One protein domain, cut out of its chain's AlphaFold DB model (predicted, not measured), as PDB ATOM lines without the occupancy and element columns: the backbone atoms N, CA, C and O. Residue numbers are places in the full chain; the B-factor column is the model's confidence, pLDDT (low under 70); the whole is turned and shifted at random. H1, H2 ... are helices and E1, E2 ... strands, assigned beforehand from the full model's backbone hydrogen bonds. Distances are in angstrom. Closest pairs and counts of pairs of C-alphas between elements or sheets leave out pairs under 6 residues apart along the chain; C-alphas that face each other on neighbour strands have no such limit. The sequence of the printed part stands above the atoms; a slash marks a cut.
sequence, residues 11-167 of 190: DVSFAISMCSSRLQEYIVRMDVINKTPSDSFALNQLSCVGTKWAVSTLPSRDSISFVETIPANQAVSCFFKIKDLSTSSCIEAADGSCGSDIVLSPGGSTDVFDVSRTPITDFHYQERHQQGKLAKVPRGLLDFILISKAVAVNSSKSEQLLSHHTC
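This is residues 11 to 167 of the 190 residues of an uncharacterized protein of Aegilops tauschii subsp. strangulata (UniProt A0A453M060). Two strongly twisted four-stranded sheets lie face to face as a sandwich, their strands crossed at 29 degrees, and one helix, H1, packs over the edge strand E8 of the second sheet, clear of the first. Long loops run out from this core, and residues 89 to 96 stick out. The printed part has 157 residues, with eight named strands and one named helix in the order E1 E2 E3 E4 E5 E6 H1 E7 E8; the antiparallel sheets run E1 E2 E5 E4 and E6 E3 E7 E8. The class is mostly strand, though under half of the residues are in named elements. The whole is compact, with a radius of gyration of the C-alphas of 16.4 A and spans of 52 by 43 by 28 A.

Begin with E1, residues 11 to 18, and E2, residues 25 to 34, a hairpin; N 13 and O 31 are 2.9 A apart, within hydrogen-bond range. Beside E2 find E5, residues 75 to 84, with N 28 to O 80 at 2.8 A, then the edge strand E4, residues 53 to 57, with N 56 to O 81 at 2.8 A; E4 and E5 are a hairpin. In the other sheet, E6, residues 101 to 103, is the neighbour of E3, residues 40 to 49, with N 102 to O 46 at 2.8 A. E3 bends by 52 degrees at residue 44, and its residues 41 to 42 pair antiparallel with residues 69 to 70. E7, residues 142 to 151, follows with N 47 to O 145 at 2.8 A, then E8, residues 161 to 167, with N 146 to O 164 at 2.8 A; E7 and E8 are a hairpin. The two sheets form a sandwich, two sheets face to face, the facing parts 9.8 A centre to centre. Between them, look at the closest C-alphas of E4 and E6, Val 55 and Asp 101, 6.6 A apart. H1, residues 120 to 134, is on the sheet E6 E3 E7 E8, which gives two layers, a helix on one face of a sheet. Its height over the sheet is 7.4 A. It is over E8 and only just over E7, where 3 of its C-alphas fall, and runs slantwise to the strands, at 37 degrees to E8 on the local plane. The closest C-alphas of H1 and E8 are those of Arg 128 and Cys 167, 5.3 A apart. In H1, 10 of 11 O i to N i+4 pairs are within hydrogen-bond range.

Find C-alpha 11 at (27.341, -20.048, 47.020), where E1 begins its 23.8 A. E2 spans 29.1 A, E5 28.9 A, E7 28.9 A and E3 26.0 A. H1 starts at C-alpha 120, (30.166, -11.327, 31.175), and runs 21.3 A. E8, 19.4 A, ends at C-alpha 167, (35.669, -22.626, 36.112); E4 and E6 are shorter, 13.6 A and 6.8 A.

The C-alphas farthest apart are those of Ser 89 and Ser 156, 51.8 A. The printed part has no cut. The long links are E4 to E5, E5 to E6 and E6 to H1. Mean pLDDT of the printed part is 75.1; it is under 70 in 51 residues, among them 59 to 68 and 87 to 99.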
ATOM      1  N   ASP A  11      26.277 -19.057  47.125       88.81
ATOM      2  CA  ASP A  11      27.341 -20.048  47.020       88.81
ATOM      3  C   ASP A  11      26.885 -21.140  46.055       88.81
ATOM      4  O   ASP A  11      25.824 -21.733  46.247       88.81
ATOM      5  N   VAL A  12      27.655 -21.351  44.992       88.81
ATOM      6  CA  VAL A  12      27.292 -22.223  43.873       88.81
ATOM      7  C   VAL A  12      28.380 -23.267  43.702       88.81
ATOM      8  O   VAL A  12      29.556 -22.931  43.551       88.81
ATOM      9  N   SER A  13      27.988 -24.538  43.675       88.38
ATOM     10  CA  SER A  13      28.910 -25.647  43.444       88.38
ATOM     11  C   SER A  13      28.361 -26.637  42.424       88.38
ATOM     12  O   SER A  13      27.151 -26.793  42.267       88.38
ATOM     13  N   PHE A  14      29.274 -27.300  41.714       87.06
ATOM     14  CA  PHE A  14      28.948 -28.249  40.658       87.06
ATOM     15  C   PHE A  14      29.633 -29.588  40.911       87.06
ATOM     16  O   PHE A  14      30.841 -29.651  41.146       87.06
ATOM     17  N   ALA A  15      28.867 -30.668  40.787       86.62
ATOM     18  CA  ALA A  15      29.368 -32.034  40.796       86.62
ATOM     19  C   ALA A  15      29.023 -32.715  39.468       86.62
ATOM     20  O   ALA A  15      27.852 -32.854  39.113       86.62
ATOM     21  N   ILE A  16      30.051 -33.153  38.737       83.56
ATOM     22  CA  ILE A  16      29.914 -33.813  37.432       83.56
ATOM     23  C   ILE A  16      30.184 -35.311  37.596       83.56
ATOM     24  O   ILE A  16      31.242 -35.708  38.091       83.56
ATOM     25  N   SER A  17      29.243 -36.140  37.144       81.00
ATOM     26  CA  SER A  17      29.324 -37.606  37.161       81.00
ATOM     27  C   SER A  17      29.097 -38.183  35.764       81.00
ATOM     28  O   SER A  17      28.277 -37.668  35.009       81.00
ATOM     29  N   MET A  18      29.794 -39.263  35.406       76.50
ATOM     30  CA  MET A  18      29.543 -39.974  34.143       76.50
ATOM     31  C   MET A  18      28.237 -40.769  34.203       76.50
ATOM     32  O   MET A  18      27.937 -41.413  35.211       76.50
ATOM     33  N   CYS A  19      27.482 -40.766  33.105       66.19
ATOM     34  CA  CYS A  19      26.351 -41.664  32.922       66.19
ATOM     35  C   CYS A  19      26.869 -43.044  32.485       66.19
ATOM     36  O   CYS A  19      27.441 -43.185  31.406       66.19
ATOM     37  N   SER A  20      26.677 -44.080  33.307       62.31
ATOM     38  CA  SER A  20      27.193 -45.430  33.013       62.31
ATOM     39  C   SER A  20      26.561 -46.093  31.790       62.31
ATOM     40  O   SER A  20      27.149 -47.015  31.230       62.31
ATOM     41  N   SER A  21      25.373 -45.654  31.376       59.28
ATOM     42  CA  SER A  21      24.614 -46.268  30.284       59.28
ATOM     43  C   SER A  21      24.865 -45.630  28.917       59.28
ATOM     44  O   SER A  21      24.542 -46.245  27.901       59.28
ATOM     45  N   ARG A  22      25.419 -44.409  28.861       62.34
ATOM     46  CA  ARG A  22      25.616 -43.651  27.616       62.34
ATOM     47  C   ARG A  22      26.982 -42.975  27.637       62.34
ATOM     48  O   ARG A  22      27.195 -41.990  28.341       62.34
ATOM     49  N   LEU A  23      27.914 -43.539  26.866       64.19
ATOM     50  CA  LEU A  23      29.242 -42.964  26.650       64.19
ATOM     51  C   LEU A  23      29.085 -41.488  26.244       64.19
ATOM     52  O   LEU A  23      28.274 -41.191  25.372       64.19
ATOM     53  N   GLN A  24      29.861 -40.594  26.868       72.94
ATOM     54  CA  GLN A  24      29.890 -39.140  26.597       72.94
ATOM     55  C   GLN A  24      28.673 -38.341  27.093       72.94
ATOM     56  O   GLN A  24      28.530 -37.161  26.763       72.94
ATOM     57  N   GLU A  25      27.823 -38.949  27.920       80.25
ATOM     58  CA  GLU A  25      26.800 -38.231  28.671       80.25
ATOM     59  C   GLU A  25      27.201 -38.113  30.140       80.25
ATOM     60  O   GLU A  25      27.654 -39.067  30.781       80.25
ATOM     61  N   TYR A  26      27.013 -36.919  30.683       82.19
ATOM     62  CA  TYR A  26      27.352 -36.573  32.050       82.19
ATOM     63  C   TYR A  26      26.108 -36.055  32.756       82.19
ATOM     64  O   TYR A  26      25.294 -35.340  32.172       82.19
ATOM     65  N   ILE A  27      25.964 -36.415  34.023       85.38
ATOM     66  CA  ILE A  27      24.963 -35.842  34.914       85.38
ATOM     67  C   ILE A  27      25.667 -34.788  35.755       85.38
ATOM     68  O   ILE A  27      26.720 -35.044  36.344       85.38
ATOM     69  N   VAL A  28      25.070 -33.607  35.806       85.75
ATOM     70  CA  VAL A  28      25.562 -32.479  36.582       85.75
ATOM     71  C   VAL A  28      24.557 -32.153  37.661       85.75
ATOM     72  O   VAL A  28      23.387 -31.908  37.380       85.75
ATOM     73  N   ARG A  29      25.035 -32.141  38.900       88.00
ATOM     74  CA  ARG A  29      24.319 -31.589  40.041       88.00
ATOM     75  C   ARG A  29      24.871 -30.195  40.311       88.00
ATOM     76  O   ARG A  29      26.077 -30.046  40.495       88.00
ATOM     77  N   MET A  30      23.991 -29.206  40.320       89.50
ATOM     78  CA  MET A  30      24.273 -27.833  40.716       89.50
ATOM     79  C   MET A  30      23.633 -27.594  42.078       89.50
ATOM     80  O   MET A  30      22.413 -27.671  42.195       89.50
ATOM     81  N   ASP A  31      24.439 -27.297  43.090       88.75
ATOM     82  CA  ASP A  31      23.947 -26.882  44.401       88.75
ATOM     83  C   ASP A  31      24.090 -25.369  44.530       88.75
ATOM     84  O   ASP A  31      25.179 -24.830  44.314       88.75
ATOM     85  N   VAL A  32      23.003 -24.692  44.893       88.31
ATOM     86  CA  VAL A  32      22.980 -23.249  45.131       88.31
ATOM     87  C   VAL A  32      22.491 -22.989  46.547       88.31
ATOM     88  O   VAL A  32      21.405 -23.420  46.926       88.31
ATOM     89  N   ILE A  33      23.285 -22.261  47.326       90.31
ATOM     90  CA  ILE A  33      22.973 -21.876  48.702       90.31
ATOM     91  C   ILE A  33      22.874 -20.357  48.754       90.31
ATOM     92  O   ILE A  33      23.853 -19.652  48.504       90.31
ATOM     93  N   ASN A  34      21.704 -19.841  49.117       89.75
ATOM     94  CA  ASN A  34      21.531 -18.424  49.384       89.75
ATOM     95  C   ASN A  34      21.995 -18.114  50.809       89.75
ATOM     96  O   ASN A  34      21.322 -18.458  51.778       89.75
ATOM     97  N   LYS A  35      23.152 -17.456  50.936       88.19
ATOM     98  CA  LYS A  35      23.749 -17.085  52.232       88.19
ATOM     99  C   LYS A  35      23.302 -15.710  52.726       88.19
ATOM    100  O   LYS A  35      23.782 -15.244  53.759       88.19
ATOM    101  N   THR A  36      22.426 -15.033  51.985       86.19
ATOM    102  CA  THR A  36      21.922 -13.726  52.400       86.19
ATOM    103  C   THR A  36      20.862 -13.875  53.493       86.19
ATOM    104  O   THR A  36      20.095 -14.841  53.489       86.19
ATOM    105  N   PRO A  37      20.780 -12.910  54.426       82.75
ATOM    106  CA  PRO A  37      19.837 -12.979  55.539       82.75
ATOM    107  C   PRO A  37      18.395 -12.638  55.143       82.75
ATOM    108  O   PRO A  37      17.475 -12.982  55.880       82.75
ATOM    109  N   SER A  38      18.189 -11.944  54.019       83.31
ATOM    110  CA  SER A  38      16.884 -11.376  53.650       83.31
ATOM    111  C   SER A  38      16.568 -11.388  52.159       83.31
ATOM    112  O   SER A  38      15.397 -11.314  51.794       83.31
ATOM    113  N   ASP A  39      17.579 -11.449  51.294       85.62
ATOM    114  CA  ASP A  39      17.365 -11.342  49.857       85.62
ATOM    115  C   ASP A  39      17.011 -12.713  49.280       85.62
ATOM    116  O   ASP A  39      17.444 -13.754  49.766       85.62
ATOM    117  N   SER A  40      16.181 -12.723  48.244       87.00
ATOM    118  CA  SER A  40      15.824 -13.941  47.514       87.00
ATOM    119  C   SER A  40      16.298 -13.819  46.075       87.00
ATOM    120  O   SER A  40      16.345 -12.714  45.534       87.00
ATOM    121  N   PHE A  41      16.641 -14.937  45.441       86.81
ATOM    122  CA  PHE A  41      17.208 -14.923  44.092       86.81
ATOM    123  C   PHE A  41      16.493 -15.903  43.183       86.81
ATOM    124  O   PHE A  41      16.413 -17.082  43.500       86.81
ATOM    125  N   ALA A  42      16.020 -15.431  42.036       86.75
ATOM    126  CA  ALA A  42      15.485 -16.282  40.987       86.75
ATOM    127  C   ALA A  42      16.621 -16.748  40.074       86.75
ATOM    128  O   ALA A  42      17.382 -15.929  39.547       86.75
ATOM    129  N   LEU A  43      16.733 -18.059  39.871       87.12
ATOM    130  CA  LEU A  43      17.625 -18.612  38.855       87.12
ATOM    131  C   LEU A  43      17.050 -18.325  37.460       87.12
ATOM    132  O   LEU A  43      15.885 -18.614  37.195       87.12
ATOM    133  N   ASN A  44      17.855 -17.734  36.571       86.25
ATOM    134  CA  ASN A  44      17.403 -17.313  35.242       86.25
ATOM    135  C   ASN A  44      17.958 -18.213  34.138       86.25
ATOM    136  O   ASN A  44      17.202 -18.691  33.298       86.25
ATOM    137  N   GLN A  45      19.270 -18.446  34.134       88.75
ATOM    138  CA  GLN A  45      19.939 -19.172  33.058       88.75
ATOM    139  C   GLN A  45      21.182 -19.891  33.565       88.75
ATOM    140  O   GLN A  45      21.955 -19.320  34.330       88.75
ATOM    141  N   LEU A  46      21.392 -21.113  33.083       90.50
ATOM    142  CA  LEU A  46      22.647 -21.840  33.220       90.50
ATOM    143  C   LEU A  46      23.281 -22.010  31.842       90.50
ATOM    144  O   LEU A  46      22.652 -22.540  30.929       90.50
ATOM    145  N   SER A  47      24.539 -21.607  31.730       90.69
ATOM    146  CA  SER A  47      25.333 -21.701  30.515       90.69
ATOM    147  C   SER A  47      26.549 -22.585  30.721       90.69
ATOM    148  O   SER A  47      27.257 -22.494  31.724       90.69
ATOM    149  N   CYS A  48      26.800 -23.415  29.727       89.00
ATOM    150  CA  CYS A  48      27.938 -24.293  29.587       89.00
ATOM    151  C   CYS A  48      28.922 -23.649  28.606       89.00
ATOM    152  O   CYS A  48      28.603 -23.456  27.432       89.00
ATOM    153  N   VAL A  49      30.108 -23.256  29.073       84.50
ATOM    154  CA  VAL A  49      31.035 -22.492  28.231       84.50
ATOM    155  C   VAL A  49      31.776 -23.420  27.272       84.50
ATOM    156  O   VAL A  49      32.483 -24.345  27.677       84.50
ATOM    157  N   GLY A  50      31.676 -23.103  25.982       76.81
ATOM    158  CA  GLY A  50      32.388 -23.779  24.903       76.81
ATOM    159  C   GLY A  50      31.457 -24.542  23.966       76.81
ATOM    160  O   GLY A  50      30.457 -25.121  24.366       76.81
ATOM    161  N   THR A  51      31.821 -24.586  22.688       71.62
ATOM    162  CA  THR A  51      30.971 -25.122  21.609       71.62
ATOM    163  C   THR A  51      30.883 -26.646  21.564       71.62
ATOM    164  O   THR A  51      30.149 -27.200  20.752       71.62
ATOM    165  N   LYS A  52      31.652 -27.342  22.404       80.38
ATOM    166  CA  LYS A  52      31.700 -28.810  22.436       80.38
ATOM    167  C   LYS A  52      30.616 -29.424  23.310       80.38
ATOM    168  O   LYS A  52      30.458 -30.633  23.280       80.38
ATOM    169  N   TRP A  53      29.904 -28.625  24.094       84.31
ATOM    170  CA  TRP A  53      29.039 -29.134  25.145       84.31
ATOM    171  C   TRP A  53      27.614 -28.645  24.946       84.31
ATOM    172  O   TRP A  53      27.371 -27.446  24.853       84.31
ATOM    173  N   ALA A  54      26.674 -29.585  24.920       86.38
ATOM    174  CA  ALA A  54      25.255 -29.284  25.052       86.38
ATOM    175  C   ALA A  54      24.813 -29.576  26.481       86.38
ATOM    176  O   ALA A  54      25.219 -30.588  27.057       86.38
ATOM    177  N   VAL A  55      23.957 -28.722  27.029       86.69
ATOM    178  CA  VAL A  55      23.313 -28.926  28.325       86.69
ATOM    179  C   VAL A  55      21.807 -29.074  28.096       86.69
ATOM    180  O   VAL A  55      21.210 -28.356  27.300       86.69
ATOM    181  N   SER A  56      21.177 -30.029  28.780       84.31
ATOM    182  CA  SER A  56      19.721 -30.208  28.778       84.31
ATOM    183  C   SER A  56      19.191 -30.478  30.188       84.31
ATOM    184  O   SER A  56      19.919 -30.933  31.076       84.31
ATOM    185  N   THR A  57      17.902 -30.238  30.407       79.56
ATOM    186  CA  THR A  57      17.221 -30.658  31.639       79.56
ATOM    187  C   THR A  57      17.049 -32.180  31.652       79.56
ATOM    188  O   THR A  57      17.037 -32.834  30.602       79.56
ATOM    189  N   LEU A  58      16.973 -32.779  32.844       74.38
ATOM    190  CA  LEU A  58      16.594 -34.188  32.957       74.38
ATOM    191  C   LEU A  58      15.084 -34.327  32.714       74.38
ATOM    192  O   LEU A  58      14.326 -33.477  33.180       74.38
ATOM    193  N   PRO A  59      14.630 -35.382  32.012       59.50
ATOM    194  CA  PRO A  59      13.208 -35.601  31.785       59.50
ATOM    195  C   PRO A  59      12.504 -35.839  33.127       59.50
ATOM    196  O   PRO A  59      12.604 -36.918  33.712       59.50
ATOM    197  N   SER A  60      11.800 -34.827  33.633       55.59
ATOM    198  CA  SER A  60      10.886 -34.986  34.762       55.59
ATOM    199  C   SER A  60       9.647 -35.724  34.267       55.59
ATOM    200  O   SER A  60       9.013 -35.286  33.306       55.59
ATOM    201  N   ARG A  61       9.308 -36.853  34.899       41.62
ATOM    202  CA  ARG A  61       8.187 -37.703  34.468       41.62
ATOM    203  C   ARG A  61       6.824 -37.019  34.601       41.62
ATOM    204  O   ARG A  61       5.914 -37.401  33.887       41.62
ATOM    205  N   ASP A  62       6.739 -35.977  35.420       38.84
ATOM    206  CA  ASP A  62       5.603 -35.073  35.528       38.84
ATOM    207  C   ASP A  62       6.141 -33.661  35.788       38.84
ATOM    208  O   ASP A  62       7.210 -33.497  36.375       38.84
ATOM    209  N   SER A  63       5.427 -32.658  35.293       40.44
ATOM    210  CA  SER A  63       5.751 -31.230  35.248       40.44
ATOM    211  C   SER A  63       6.146 -30.600  36.595       40.44
ATOM    212  O   SER A  63       5.376 -29.838  37.183       40.44
ATOM    213  N   ILE A  64       7.360 -30.855  37.078       40.94
ATOM    214  CA  ILE A  64       7.970 -30.005  38.098       40.94
ATOM    215  C   ILE A  64       8.411 -28.757  37.343       40.94
ATOM    216  O   ILE A  64       9.454 -28.740  36.693       40.94
ATOM    217  N   SER A  65       7.562 -27.728  37.338       45.38
ATOM    218  CA  SER A  65       7.995 -26.405  36.904       45.38
ATOM    219  C   SER A  65       9.259 -26.065  37.688       45.38
ATOM    220  O   SER A  65       9.217 -26.135  38.917       45.38
ATOM    221  N   PHE A  66      10.353 -25.708  37.006       51.19
ATOM    222  CA  PHE A  66      11.500 -25.069  37.647       51.19
ATOM    223  C   PHE A  66      11.000 -23.759  38.260       51.19
ATOM    224  O   PHE A  66      10.973 -22.723  37.610       51.19
ATOM    225  N   VAL A  67      10.488 -23.810  39.481       59.75
ATOM    226  CA  VAL A  67      10.282 -22.631  40.304       59.75
ATOM    227  C   VAL A  67      11.408 -22.695  41.279       59.75
ATOM    228  O   VAL A  67      11.368 -23.543  42.152       59.75
ATOM    229  N   GLU A  68      12.390 -21.817  41.170       68.69
ATOM    230  CA  GLU A  68      13.356 -21.732  42.255       68.69
ATOM    231  C   GLU A  68      13.899 -20.319  42.352       68.69
ATOM    232  O   GLU A  68      15.073 -20.016  42.148       68.69
ATOM    233  N   THR A  69      12.985 -19.419  42.717       81.69
ATOM    234  CA  THR A  69      13.379 -18.365  43.642       81.69
ATOM    235  C   THR A  69      13.900 -19.046  44.899       81.69
ATOM    236  O   THR A  69      13.153 -19.759  45.558       81.69
ATOM    237  N   ILE A  70      15.170 -18.833  45.216       86.69
ATOM    238  CA  ILE A  70      15.842 -19.352  46.401       86.69
ATOM    239  C   ILE A  70      15.657 -18.319  47.513       86.69
ATOM    240  O   ILE A  70      16.254 -17.235  47.430       86.69
ATOM    241  N   PRO A  71      14.843 -18.603  48.545       88.19
ATOM    242  CA  PRO A  71      14.669 -17.681  49.657       88.19
ATOM    243  C   PRO A  71      15.966 -17.496  50.451       88.19
ATOM    244  O   PRO A  71      16.904 -18.287  50.337       88.19
ATOM    245  N   ALA A  72      16.012 -16.454  51.278       88.12
ATOM    246  CA  ALA A  72      17.118 -16.214  52.201       88.12
ATOM    247  C   ALA A  72      17.418 -17.451  53.068       88.12
ATOM    248  O   ALA A  72      16.499 -18.089  53.587       88.12
ATOM    249  N   ASN A  73      18.703 -17.771  53.247       87.44
ATOM    250  CA  ASN A  73      19.192 -18.922  54.020       87.44
ATOM    251  C   ASN A  73      18.673 -20.301  53.564       87.44
ATOM    252  O   ASN A  73      18.710 -21.256  54.340       87.44
ATOM    253  N   GLN A  74      18.178 -20.420  52.331       89.44
ATOM    254  CA  GLN A  74      17.752 -21.695  51.749       89.44
ATOM    255  C   GLN A  74      18.771 -22.212  50.734       89.44
ATOM    256  O   GLN A  74      19.620 -21.472  50.228       89.44
ATOM    257  N   ALA A  75      18.666 -23.501  50.429       88.56
ATOM    258  CA  ALA A  75      19.485 -24.170  49.433       88.56
ATOM    259  C   ALA A  75      18.614 -24.976  48.469       88.56
ATOM    260  O   ALA A  75      17.556 -25.479  48.845       88.56
ATOM    261  N   VAL A  76      19.092 -25.113  47.238       86.62
ATOM    262  CA  VAL A  76      18.466 -25.906  46.182       86.62
ATOM    263  C   VAL A  76      19.519 -26.739  45.463       86.62
ATOM    264  O   VAL A  76      20.662 -26.305  45.298       86.62
ATOM    265  N   SER A  77      19.116 -27.923  45.007       85.88
ATOM    266  CA  SER A  77      19.907 -28.768  44.118       85.88
ATOM    267  C   SER A  77      19.167 -28.969  42.799       85.88
ATOM    268  O   SER A  77      18.099 -29.577  42.770       85.88
ATOM    269  N   CYS A  78      19.759 -28.510  41.701       84.25
ATOM    270  CA  CYS A  78      19.240 -28.716  40.354       84.25
ATOM    271  C   CYS A  78      20.075 -29.774  39.625       84.25
ATOM    272  O   CYS A  78      21.290 -29.876  39.824       84.25
ATOM    273  N   PHE A  79      19.435 -30.543  38.746       85.44
ATOM    274  CA  PHE A  79      20.090 -31.621  38.013       85.44
ATOM    275  C   PHE A  79      19.938 -31.438  36.507       85.44
ATOM    276  O   PHE A  79      18.838 -31.250  35.985       85.44
ATOM    277  N   PHE A  80      21.063 -31.548  35.814       85.62
ATOM    278  CA  PHE A  80      21.173 -31.356  34.378       85.62
ATOM    279  C   PHE A  80      21.916 -32.515  33.744       85.62
ATOM    280  O   PHE A  80      22.647 -33.269  34.392       85.62
ATOM    281  N   LYS A  81      21.746 -32.619  32.439       86.19
ATOM    282  CA  LYS A  81      22.494 -33.525  31.595       86.19
ATOM    283  C   LYS A  81      23.403 -32.719  30.684       86.19
ATOM    284  O   LYS A  81      22.993 -31.691  30.158       86.19
ATOM    285  N   ILE A  82      24.620 -33.206  30.478       85.44
ATOM    286  CA  ILE A  82      25.583 -32.632  29.544       85.44
ATOM    287  C   ILE A  82      26.034 -33.699  28.559       85.44
ATOM    288  O   ILE A  82      26.243 -34.851  28.938       85.44
ATOM    289  N   LYS A  83      26.172 -33.310  27.293       85.44
ATOM    290  CA  LYS A  83      26.597 -34.179  26.195       85.44
ATOM    291  C   LYS A  83      27.778 -33.543  25.466       85.44
ATOM    292  O   LYS A  83      27.732 -32.355  25.148       85.44
ATOM    293  N   ASP A  84      28.814 -34.339  25.207       81.56
ATOM    294  CA  ASP A  84      29.902 -33.950  24.302       81.56
ATOM    295  C   ASP A  84      29.415 -34.061  22.847       81.56
ATOM    296  O   ASP A  84      28.979 -35.123  22.399       81.56
ATOM    297  N   LEU A  85      29.457 -32.948  22.121       77.06
ATOM    298  CA  LEU A  85      29.064 -32.838  20.717       77.06
ATOM    299  C   LEU A  85      30.221 -33.134  19.756       77.06
ATOM    300  O   LEU A  85      29.995 -33.331  18.564       77.06
ATOM    301  N   SER A  86      31.469 -33.162  20.236       70.38
ATOM    302  CA  SER A  86      32.650 -33.326  19.377       70.38
ATOM    303  C   SER A  86      32.777 -34.724  18.760       70.38
ATOM    304  O   SER A  86      33.487 -34.909  17.772       70.38
ATOM    305  N   THR A  87      32.063 -35.697  19.317       57.91
ATOM    306  CA  THR A  87      32.120 -37.118  18.964       57.91
ATOM    307  C   THR A  87      30.860 -37.632  18.274       57.91
ATOM    308  O   THR A  87      30.861 -38.755  17.768       57.91
ATOM    309  N   SER A  88      29.787 -36.838  18.202       51.22
ATOM    310  CA  SER A  88      28.564 -37.242  17.511       51.22
ATOM    311  C   SER A  88      28.672 -36.970  16.010       51.22
ATOM    312  O   SER A  88      28.352 -35.883  15.532       51.22
ATOM    313  N   SER A  89      29.063 -37.986  15.237       49.19
ATOM    314  CA  SER A  89      28.526 -38.109  13.883       49.19
ATOM    315  C   SER A  89      27.017 -38.358  13.999       49.19
ATOM    316  O   SER A  89      26.625 -39.253  14.745       49.19
ATOM    317  N   CYS A  90      26.215 -37.634  13.218       39.97
ATOM    318  CA  CYS A  90      24.809 -37.912  12.874       39.97
ATOM    319  C   CYS A  90      23.704 -37.100  13.595       39.97
ATOM    320  O   CYS A  90      23.383 -37.312  14.757       39.97
ATOM    321  N   ILE A  91      23.049 -36.246  12.794       41.69
ATOM    322  CA  ILE A  91      21.594 -36.211  12.497       41.69
ATOM    323  C   ILE A  91      20.595 -35.883  13.638       41.69
ATOM    324  O   ILE A  91      19.442 -35.593  13.344       41.69
ATOM    325  N   GLU A  92      20.991 -35.744  14.905       42.75
ATOM    326  CA  GLU A  92      20.089 -35.204  15.955       42.75
ATOM    327  C   GLU A  92      19.996 -33.660  15.970       42.75
ATOM    328  O   GLU A  92      19.408 -33.075  16.870       42.75
ATOM    329  N   ALA A  93      20.523 -32.977  14.947       38.72
ATOM    330  CA  ALA A  93      20.400 -31.523  14.771       38.72
ATOM    331  C   ALA A  93      19.038 -31.075  14.190       38.72
ATOM    332  O   ALA A  93      18.902 -29.933  13.754       38.72
ATOM    333  N   ALA A  94      18.043 -31.967  14.132       39.44
ATOM    334  CA  ALA A  94      16.691 -31.629  13.682       39.44
ATOM    335  C   ALA A  94      15.805 -31.076  14.810       39.44
ATOM    336  O   ALA A  94      14.812 -30.414  14.524       39.44
ATOM    337  N   ASP A  95      16.176 -31.309  16.070       39.94
ATOM    338  CA  ASP A  95      15.471 -30.769  17.228       39.94
ATOM    339  C   ASP A  95      16.397 -29.737  17.875       39.94
ATOM    340  O   ASP A  95      17.402 -30.084  18.494       39.94
ATOM    341  N   GLY A  96      16.127 -28.449  17.663       42.47
ATOM    342  CA  GLY A  96      16.967 -27.321  18.099       42.47
ATOM    343  C   GLY A  96      17.090 -27.137  19.621       42.47
ATOM    344  O   GLY A  96      17.256 -26.011  20.076       42.47
ATOM    345  N   SER A  97      16.976 -28.209  20.412       46.69
ATOM    346  CA  SER A  97      16.941 -28.212  21.881       46.69
ATOM    347  C   SER A  97      18.306 -28.416  22.551       46.69
ATOM    348  O   SER A  97      18.418 -28.263  23.766       46.69
ATOM    349  N   CYS A  98      19.356 -28.748  21.792       51.91
ATOM    350  CA  CYS A  98      20.710 -28.943  22.319       51.91
ATOM    351  C   CYS A  98      21.540 -27.658  22.191       51.91
ATOM    352  O   CYS A  98      22.280 -27.481  21.224       51.91
ATOM    353  N   GLY A  99      21.402 -26.763  23.170       69.25
ATOM    354  CA  GLY A  99      22.201 -25.542  23.295       69.25
ATOM    355  C   GLY A  99      23.262 -25.632  24.394       69.25
ATOM    356  O   GLY A  99      23.242 -26.531  25.236       69.25
ATOM    357  N   SER A 100      24.180 -24.667  24.409       81.50
ATOM    358  CA  SER A 100      25.057 -24.395  25.557       81.50
ATOM    359  C   SER A 100      24.304 -23.778  26.734       81.50
ATOM    360  O   SER A 100      24.840 -23.732  27.835       81.50
ATOM    361  N   ASP A 101      23.076 -23.311  26.520       86.94
ATOM    362  CA  ASP A 101      22.326 -22.487  27.457       86.94
ATOM    363  C   ASP A 101      20.972 -23.123  27.779       86.94
ATOM    364  O   ASP A 101      20.263 -23.594  26.889       86.94
ATOM    365  N   ILE A 102      20.595 -23.100  29.055       86.06
ATOM    366  CA  ILE A 102      19.267 -23.478  29.544       86.06
ATOM    367  C   ILE A 102      18.660 -22.308  30.293       86.06
ATOM    368  O   ILE A 102      19.290 -21.720  31.173       86.06
ATOM    369  N   VAL A 103      17.390 -22.045  30.002       85.00
ATOM    370  CA  VAL A 103      16.546 -21.147  30.788       85.00
ATOM    371  C   VAL A 103      15.987 -21.905  31.992       85.00
ATOM    372  O   VAL A 103      15.381 -22.963  31.842       85.00
ATOM    373  N   LEU A 104      16.193 -21.348  33.184       78.75
ATOM    374  CA  LEU A 104      15.732 -21.904  34.461       78.75
ATOM    375  C   LEU A 104      14.464 -21.213  34.989       78.75
ATOM    376  O   LEU A 104      13.833 -21.719  35.910       78.75
ATOM    377  N   SER A 105      14.087 -20.061  34.430       70.69
ATOM    378  CA  SER A 105      12.968 -19.262  34.934       70.69
ATOM    379  C   SER A 105      11.592 -19.868  34.593       70.69
ATOM    380  O   SER A 105      11.340 -20.176  33.420       70.69
ATOM    381  N   PRO A 106      10.657 -19.955  35.562       55.12
ATOM    382  CA  PRO A 106       9.293 -20.420  35.319       55.12
ATOM    383  C   PRO A 106       8.526 -19.377  34.502       55.12
ATOM    384  O   PRO A 106       8.366 -18.237  34.930       55.12
ATOM    385  N   GLY A 107       8.040 -19.764  33.323       54.25
ATOM    386  CA  GLY A 107       7.177 -18.915  32.490       54.25
ATOM    387  C   GLY A 107       7.708 -18.592  31.096       54.25
ATOM    388  O   GLY A 107       7.055 -17.849  30.373       54.25
ATOM    389  N   GLY A 108       8.856 -19.146  30.692       50.16
ATOM    390  CA  GLY A 108       9.316 -19.047  29.301       50.16
ATOM    391  C   GLY A 108       9.683 -17.629  28.859       50.16
ATOM    392  O   GLY A 108       9.672 -17.350  27.664       50.16
ATOM    393  N   SER A 109      10.013 -16.742  29.807       54.41
ATOM    394  CA  SER A 109      10.721 -15.497  29.506       54.41
ATOM    395  C   SER A 109      11.917 -15.833  28.611       54.41
ATOM    396  O   SER A 109      12.837 -16.528  29.037       54.41
ATOM    397  N   THR A 110      11.883 -15.360  27.365       55.41
ATOM    398  CA  THR A 110      12.876 -15.626  26.311       55.41
ATOM    399  C   THR A 110      14.209 -14.915  26.515       55.41
ATOM    400  O   THR A 110      15.088 -15.033  25.663       55.41
ATOM    401  N   ASP A 111      14.372 -14.184  27.617       69.00
ATOM    402  CA  ASP A 111      15.572 -13.403  27.899       69.00
ATOM    403  C   ASP A 111      16.733 -14.319  28.310       69.00
ATOM    404  O   ASP A 111      17.089 -14.464  29.485       69.00
ATOM    405  N   VAL A 112      17.317 -14.956  27.296       79.62
ATOM    406  CA  VAL A 112      18.625 -15.595  27.347       79.62
ATOM    407  C   VAL A 112      19.668 -14.497  27.185       79.62
ATOM    408  O   VAL A 112      19.708 -13.780  26.183       79.62
ATOM    409  N   PHE A 113      20.523 -14.359  28.186       85.31
ATOM    410  CA  PHE A 113      21.665 -13.467  28.146       85.31
ATOM    411  C   PHE A 113      22.778 -14.097  27.312       85.31
ATOM    412  O   PHE A 113      23.181 -15.239  27.541       85.31
ATOM    413  N   ASP A 114      23.315 -13.325  26.370       87.31
ATOM    414  CA  ASP A 114      24.484 -13.726  25.595       87.31
ATOM    415  C   ASP A 114      25.748 -13.633  26.468       87.31
ATOM    416  O   ASP A 114      26.357 -12.568  26.613       87.31
ATOM    417  N   VAL A 115      26.141 -14.765  27.057       87.25
ATOM    418  CA  VAL A 115      27.318 -14.873  27.936       87.25
ATOM    419  C   VAL A 115      28.648 -14.697  27.197       87.25
ATOM    420  O   VAL A 115      29.685 -14.534  27.839       87.25
ATOM    421  N   SER A 116      28.635 -14.692  25.857       86.19
ATOM    422  CA  SER A 116      29.830 -14.448  25.042       86.19
ATOM    423  C   SER A 116      30.178 -12.962  24.918       86.19
ATOM    424  O   SER A 116      31.280 -12.620  24.478       86.19
ATOM    425  N   ARG A 117      29.273 -12.067  25.339       87.44
ATOM    426  CA  ARG A 117      29.462 -10.615  25.267       87.44
ATOM    427  C   ARG A 117      30.033 -10.026  26.550       87.44
ATOM    428  O   ARG A 117      29.885 -10.550  27.654       87.44
ATOM    429  N   THR A 118      30.664  -8.868  26.396       84.81
ATOM    430  CA  THR A 118      31.071  -8.012  27.512       84.81
ATOM    431  C   THR A 118      29.827  -7.451  28.215       84.81
ATOM    432  O   THR A 118      28.891  -7.043  27.520       84.81
ATOM    433  N   PRO A 119      29.793  -7.374  29.558       88.69
ATOM    434  CA  PRO A 119      30.912  -7.582  30.485       88.69
ATOM    435  C   PRO A 119      31.096  -9.033  30.977       88.69
ATOM    436  O   PRO A 119      32.066  -9.311  31.677       88.69
ATOM    437  N   ILE A 120      30.192  -9.956  30.629       87.94
ATOM    438  CA  ILE A 120      30.166 -11.327  31.175       87.94
ATOM    439  C   ILE A 120      31.413 -12.113  30.753       87.94
ATOM    440  O   ILE A 120      32.054 -12.748  31.591       87.94
ATOM    441  N   THR A 121      31.786 -12.034  29.476       88.19
ATOM    442  CA  THR A 121      32.957 -12.745  28.935       88.19
ATOM    443  C   THR A 121      34.277 -12.274  29.561       88.19
ATOM    444  O   THR A 121      35.127 -13.092  29.919       88.19
ATOM    445  N   ASP A 122      34.421 -10.966  29.800       89.94
ATOM    446  CA  ASP A 122      35.629 -10.388  30.400       89.94
ATOM    447  C   ASP A 122      35.775 -10.825  31.859       89.94
ATOM    448  O   ASP A 122      36.855 -11.233  32.294       89.94
ATOM    449  N   PHE A 123      34.673 -10.786  32.614       89.56
ATOM    450  CA  PHE A 123      34.655 -11.253  33.996       89.56
ATOM    451  C   PHE A 123      34.914 -12.760  34.078       89.56
ATOM    452  O   PHE A 123      35.723 -13.204  34.892       89.56
ATOM    453  N   HIS A 124      34.322 -13.546  33.175       89.69
ATOM    454  CA  HIS A 124      34.588 -14.977  33.081       89.69
ATOM    455  C   HIS A 124      36.073 -15.274  32.841       89.69
ATOM    456  O   HIS A 124      36.641 -16.141  33.505       89.69
ATOM    457  N   TYR A 125      36.720 -14.543  31.930       88.31
ATOM    458  CA  TYR A 125      38.147 -14.697  31.660       88.31
ATOM    459  C   TYR A 125      38.995 -14.433  32.915       88.31
ATOM    460  O   TYR A 125      39.924 -15.193  33.215       88.31
ATOM    461  N   GLN A 126      38.656 -13.389  33.676       88.69
ATOM    462  CA  GLN A 126      39.329 -13.073  34.935       88.69
ATOM    463  C   GLN A 126      39.119 -14.169  35.985       88.69
ATOM    464  O   GLN A 126      40.102 -14.653  36.549       88.69
ATOM    465  N   GLU A 127      37.879 -14.608  36.201       88.12
ATOM    466  CA  GLU A 127      37.546 -15.686  37.138       88.12
ATOM    467  C   GLU A 127      38.255 -16.992  36.776       88.12
ATOM    468  O   GLU A 127      38.919 -17.600  37.617       88.12
ATOM    469  N   ARG A 128      38.228 -17.377  35.496       86.38
ATOM    470  CA  ARG A 128      38.919 -18.570  34.998       86.38
ATOM    471  C   ARG A 128      40.415 -18.515  35.287       86.38
ATOM    472  O   ARG A 128      41.010 -19.532  35.657       86.38
ATOM    473  N   HIS A 129      41.039 -17.350  35.135       84.56
ATOM    474  CA  HIS A 129      42.450 -17.165  35.456       84.56
ATOM    475  C   HIS A 129      42.724 -17.245  36.968       84.56
ATOM    476  O   HIS A 129      43.687 -17.902  37.369       84.56
ATOM    477  N   GLN A 130      41.889 -16.637  37.819       83.69
ATOM    478  CA  GLN A 130      42.074 -16.682  39.278       83.69
ATOM    479  C   GLN A 130      41.833 -18.084  39.854       83.69
ATOM    480  O   GLN A 130      42.680 -18.603  40.581       83.69
ATOM    481  N   GLN A 131      40.734 -18.739  39.471       80.06
ATOM    482  CA  GLN A 131      40.419 -20.107  39.893       80.06
ATOM    483  C   GLN A 131      41.459 -21.106  39.362       80.06
ATOM    484  O   GLN A 131      41.860 -22.031  40.068       80.06
ATOM    485  N   GLY A 132      41.985 -20.871  38.154       75.06
ATOM    486  CA  GLY A 132      43.054 -21.679  37.566       75.06
ATOM    487  C   GLY A 132      44.374 -21.635  38.344       75.06
ATOM    488  O   GLY A 132      45.062 -22.648  38.414       75.06
ATOM    489  N   LYS A 133      44.723 -20.508  38.982       68.75
ATOM    490  CA  LYS A 133      45.911 -20.420  39.856       68.75
ATOM    491  C   LYS A 133      45.783 -21.261  41.128       68.75
ATOM    492  O   LYS A 133      46.795 -21.681  41.683       68.75
ATOM    493  N   LEU A 134      44.556 -21.473  41.599       62.22
ATOM    494  CA  LEU A 134      44.258 -22.268  42.793       62.22
ATOM    495  C   LEU A 134      44.215 -23.775  42.487       62.22
ATOM    496  O   LEU A 134      44.438 -24.594  43.380       62.22
ATOM    497  N   ALA A 135      43.959 -24.153  41.231       60.81
ATOM    498  CA  ALA A 135      43.857 -25.543  40.806       60.81
ATOM    499  C   ALA A 135      45.245 -26.209  40.674       60.81
ATOM    500  O   ALA A 135      46.087 -25.797  39.881       60.81
ATOM    501  N   LYS A 136      45.479 -27.291  41.433       56.50
ATOM    502  CA  LYS A 136      46.735 -28.076  41.419       56.50
ATOM    503  C   LYS A 136      46.775 -29.207  40.370       56.50
ATOM    504  O   LYS A 136      47.759 -29.936  40.309       56.50
ATOM    505  N   VAL A 137      45.710 -29.404  39.587       53.22
ATOM    506  CA  VAL A 137      45.461 -30.606  38.756       53.22
ATOM    507  C   VAL A 137      45.087 -30.187  37.319       53.22
ATOM    508  O   VAL A 137      44.560 -29.086  37.148       53.22
ATOM    509  N   PRO A 138      45.374 -30.985  36.265       54.34
ATOM    510  CA  PRO A 138      45.225 -30.530  34.885       54.34
ATOM    511  C   PRO A 138      43.773 -30.230  34.494       54.34
ATOM    512  O   PRO A 138      42.882 -31.034  34.742       54.34
ATOM    513  N   ARG A 139      43.618 -29.081  33.818       57.34
ATOM    514  CA  ARG A 139      42.551 -28.636  32.899       57.34
ATOM    515  C   ARG A 139      41.181 -29.265  33.150       57.34
ATOM    516  O   ARG A 139      40.867 -30.322  32.607       57.34
ATOM    517  N   GLY A 140      40.353 -28.549  33.907       59.03
ATOM    518  CA  GLY A 140      38.944 -28.885  34.026       59.03
ATOM    519  C   GLY A 140      38.262 -28.990  32.665       59.03
ATOM    520  O   GLY A 140      38.613 -28.292  31.710       59.03
ATOM    521  N   LEU A 141      37.311 -29.915  32.597       66.06
ATOM    522  CA  LEU A 141      36.569 -30.280  31.395       66.06
ATOM    523  C   LEU A 141      35.625 -29.161  30.954       66.06
ATOM    524  O   LEU A 141      35.334 -29.050  29.762       66.06
ATOM    525  N   LEU A 142      35.141 -28.362  31.910       81.69
ATOM    526  CA  LEU A 142      33.994 -27.502  31.690       81.69
ATOM    527  C   LEU A 142      33.961 -26.286  32.607       81.69
ATOM    528  O   LEU A 142      34.366 -26.372  33.763       81.69
ATOM    529  N   ASP A 143      33.409 -25.189  32.101       89.56
ATOM    530  CA  ASP A 143      33.077 -24.022  32.907       89.56
ATOM    531  C   ASP A 143      31.573 -23.764  32.823       89.56
ATOM    532  O   ASP A 143      30.953 -23.952  31.771       89.56
ATOM    533  N   PHE A 144      31.008 -23.296  33.929       91.06
ATOM    534  CA  PHE A 144      29.609 -22.917  34.034       91.06
ATOM    535  C   PHE A 144      29.465 -21.438  34.353       91.06
ATOM    536  O   PHE A 144      30.221 -20.886  35.158       91.06
ATOM    537  N   ILE A 145      28.450 -20.823  33.755       92.00
ATOM    538  CA  ILE A 145      28.005 -19.472  34.082       92.00
ATOM    539  C   ILE A 145      26.536 -19.560  34.491       92.00
ATOM    540  O   ILE A 145      25.685 -19.935  33.689       92.00
ATOM    541  N   LEU A 146      26.242 -19.227  35.745       91.38
ATOM    542  CA  LEU A 146      24.883 -19.145  36.272       91.38
ATOM    543  C   LEU A 146      24.474 -17.678  36.380       91.38
ATOM    544  O   LEU A 146      25.084 -16.903  37.117       91.38
ATOM    545  N   ILE A 147      23.402 -17.321  35.682       89.50
ATOM    546  CA  ILE A 147      22.769 -16.011  35.766       89.50
ATOM    547  C   ILE A 147      21.553 -16.101  36.688       89.50
ATOM    548  O   ILE A 147      20.651 -16.918  36.476       89.50
ATOM    549  N   SER A 148      21.511 -15.235  37.696       88.06
ATOM    550  CA  SER A 148      20.385 -15.095  38.619       88.06
ATOM    551  C   SER A 148      19.956 -13.637  38.767       88.06
ATOM    552  O   SER A 148      20.708 -12.709  38.467       88.06
ATOM    553  N   LYS A 149      18.713 -13.431  39.200       86.25
ATOM    554  CA  LYS A 149      18.117 -12.111  39.427       86.25
ATOM    555  C   LYS A 149      17.726 -11.979  40.892       86.25
ATOM    556  O   LYS A 149      17.093 -12.878  41.445       86.25
ATOM    557  N   ALA A 150      18.085 -10.864  41.522       83.62
ATOM    558  CA  ALA A 150      17.580 -10.549  42.854       83.62
ATOM    559  C   ALA A 150      16.068 -10.279  42.788       83.62
ATOM    560  O   ALA A 150      15.607  -9.469  41.984       83.62
ATOM    561  N   VAL A 151      15.298 -10.942  43.646       79.50
ATOM    562  CA  VAL A 151      13.860 -10.720  43.796       79.50
ATOM    563  C   VAL A 151      13.676  -9.619  44.832       79.50
ATOM    564  O   VAL A 151      13.860  -9.830  46.032       79.50
ATOM    565  N   ALA A 152      13.375  -8.409  44.365       65.12
ATOM    566  CA  ALA A 152      13.191  -7.263  45.243       65.12
ATOM    567  C   ALA A 152      11.920  -7.434  46.091       65.12
ATOM    568  O   ALA A 152      10.818  -7.525  45.559       65.12
ATOM    569  N   VAL A 153      12.069  -7.407  47.420       57.03
ATOM    570  CA  VAL A 153      10.925  -7.352  48.352       57.03
ATOM    571  C   VAL A 153      10.247  -5.971  48.305       57.03
ATOM    572  O   VAL A 153       9.052  -5.863  48.551       57.03
ATOM    573  N   ASN A 154      10.991  -4.923  47.912       51.28
ATOM    574  CA  ASN A 154      10.518  -3.541  47.800       51.28
ATOM    575  C   ASN A 154      10.896  -2.961  46.423       51.28
ATOM    576  O   ASN A 154      12.072  -2.907  46.065       51.28
ATOM    577  N   SER A 155       9.895  -2.513  45.664       50.94
ATOM    578  CA  SER A 155       9.911  -2.188  44.223       50.94
ATOM    579  C   SER A 155      10.769  -0.990  43.770       50.94
ATOM    580  O   SER A 155      10.617  -0.522  42.644       50.94
ATOM    581  N   SER A 156      11.669  -0.469  44.609       52.16
ATOM    582  CA  SER A 156      12.499   0.704  44.290       52.16
ATOM    583  C   SER A 156      13.928   0.380  43.841       52.16
ATOM    584  O   SER A 156      14.639   1.277  43.389       52.16
ATOM    585  N   LYS A 157      14.373  -0.879  43.952       54.47
ATOM    586  CA  LYS A 157      15.688  -1.308  43.452       54.47
ATOM    587  C   LYS A 157      15.579  -1.781  42.000       54.47
ATOM    588  O   LYS A 157      14.730  -2.606  41.686       54.47
ATOM    589  N   SER A 158      16.466  -1.267  41.143       58.22
ATOM    590  CA  SER A 158      16.715  -1.793  39.791       58.22
ATOM    591  C   SER A 158      16.920  -3.305  39.845       58.22
ATOM    592  O   SER A 158      17.568  -3.792  40.774       58.22
ATOM    593  N   GLU A 159      16.420  -4.029  38.841       65.88
ATOM    594  CA  GLU A 159      16.693  -5.458  38.681       65.88
ATOM    595  C   GLU A 159      18.208  -5.685  38.708       65.88
ATOM    596  O   GLU A 159      18.945  -5.190  37.851       65.88
ATOM    597  N   GLN A 160      18.687  -6.372  39.743       78.50
ATOM    598  CA  GLN A 160      20.100  -6.680  39.889       78.50
ATOM    599  C   GLN A 160      20.347  -8.066  39.305       78.50
ATOM    600  O   GLN A 160      19.862  -9.067  39.836       78.50
ATOM    601  N   LEU A 161      21.092  -8.099  38.201       81.50
ATOM    602  CA  LEU A 161      21.586  -9.324  37.591       81.50
ATOM    603  C   LEU A 161      22.875  -9.755  38.291       81.50
ATOM    604  O   LEU A 161      23.759  -8.931  38.541       81.50
ATOM    605  N   LEU A 162      22.988 -11.043  38.584       86.25
ATOM    606  CA  LEU A 162      24.176 -11.648  39.164       86.25
ATOM    607  C   LEU A 162      24.680 -12.740  38.228       86.25
ATOM    608  O   LEU A 162      23.899 -13.560  37.748       86.25
ATOM    609  N   SER A 163      25.989 -12.758  37.998       88.62
ATOM    610  CA  SER A 163      26.668 -13.784  37.212       88.62
ATOM    611  C   SER A 163      27.657 -14.539  38.094       88.62
ATOM    612  O   SER A 163      28.592 -13.956  38.640       88.62
ATOM    613  N   HIS A 164      27.454 -15.845  38.224       90.12
ATOM    614  CA  HIS A 164      28.329 -16.735  38.980       90.12
ATOM    615  C   HIS A 164      29.110 -17.592  37.995       90.12
ATOM    616  O   HIS A 164      28.520 -18.194  37.102       90.12
ATOM    617  N   HIS A 165      30.430 -17.638  38.153       90.44
ATOM    618  CA  HIS A 165      31.324 -18.336  37.236       90.44
ATOM    619  C   HIS A 165      32.054 -19.433  38.001       90.44
ATOM    620  O   HIS A 165      32.836 -19.146  38.907       90.44
ATOM    621  N   THR A 166      31.829 -20.686  37.625       89.44
ATOM    622  CA  THR A 166      32.581 -21.822  38.167       89.44
ATOM    623  C   THR A 166      33.412 -22.411  37.044       89.44
ATOM    624  O   THR A 166      32.872 -22.913  36.059       89.44
ATOM    625  N   CYS A 167      34.729 -22.302  37.170       87.44
ATOM    626  CA  CYS A 167      35.669 -22.626  36.112       87.44
ATOM    627  C   CYS A 167      36.453 -23.895  36.441       87.44
ATOM    628  O   CYS A 167      36.691 -24.221  37.603       87.44
TER     629      CYS A 167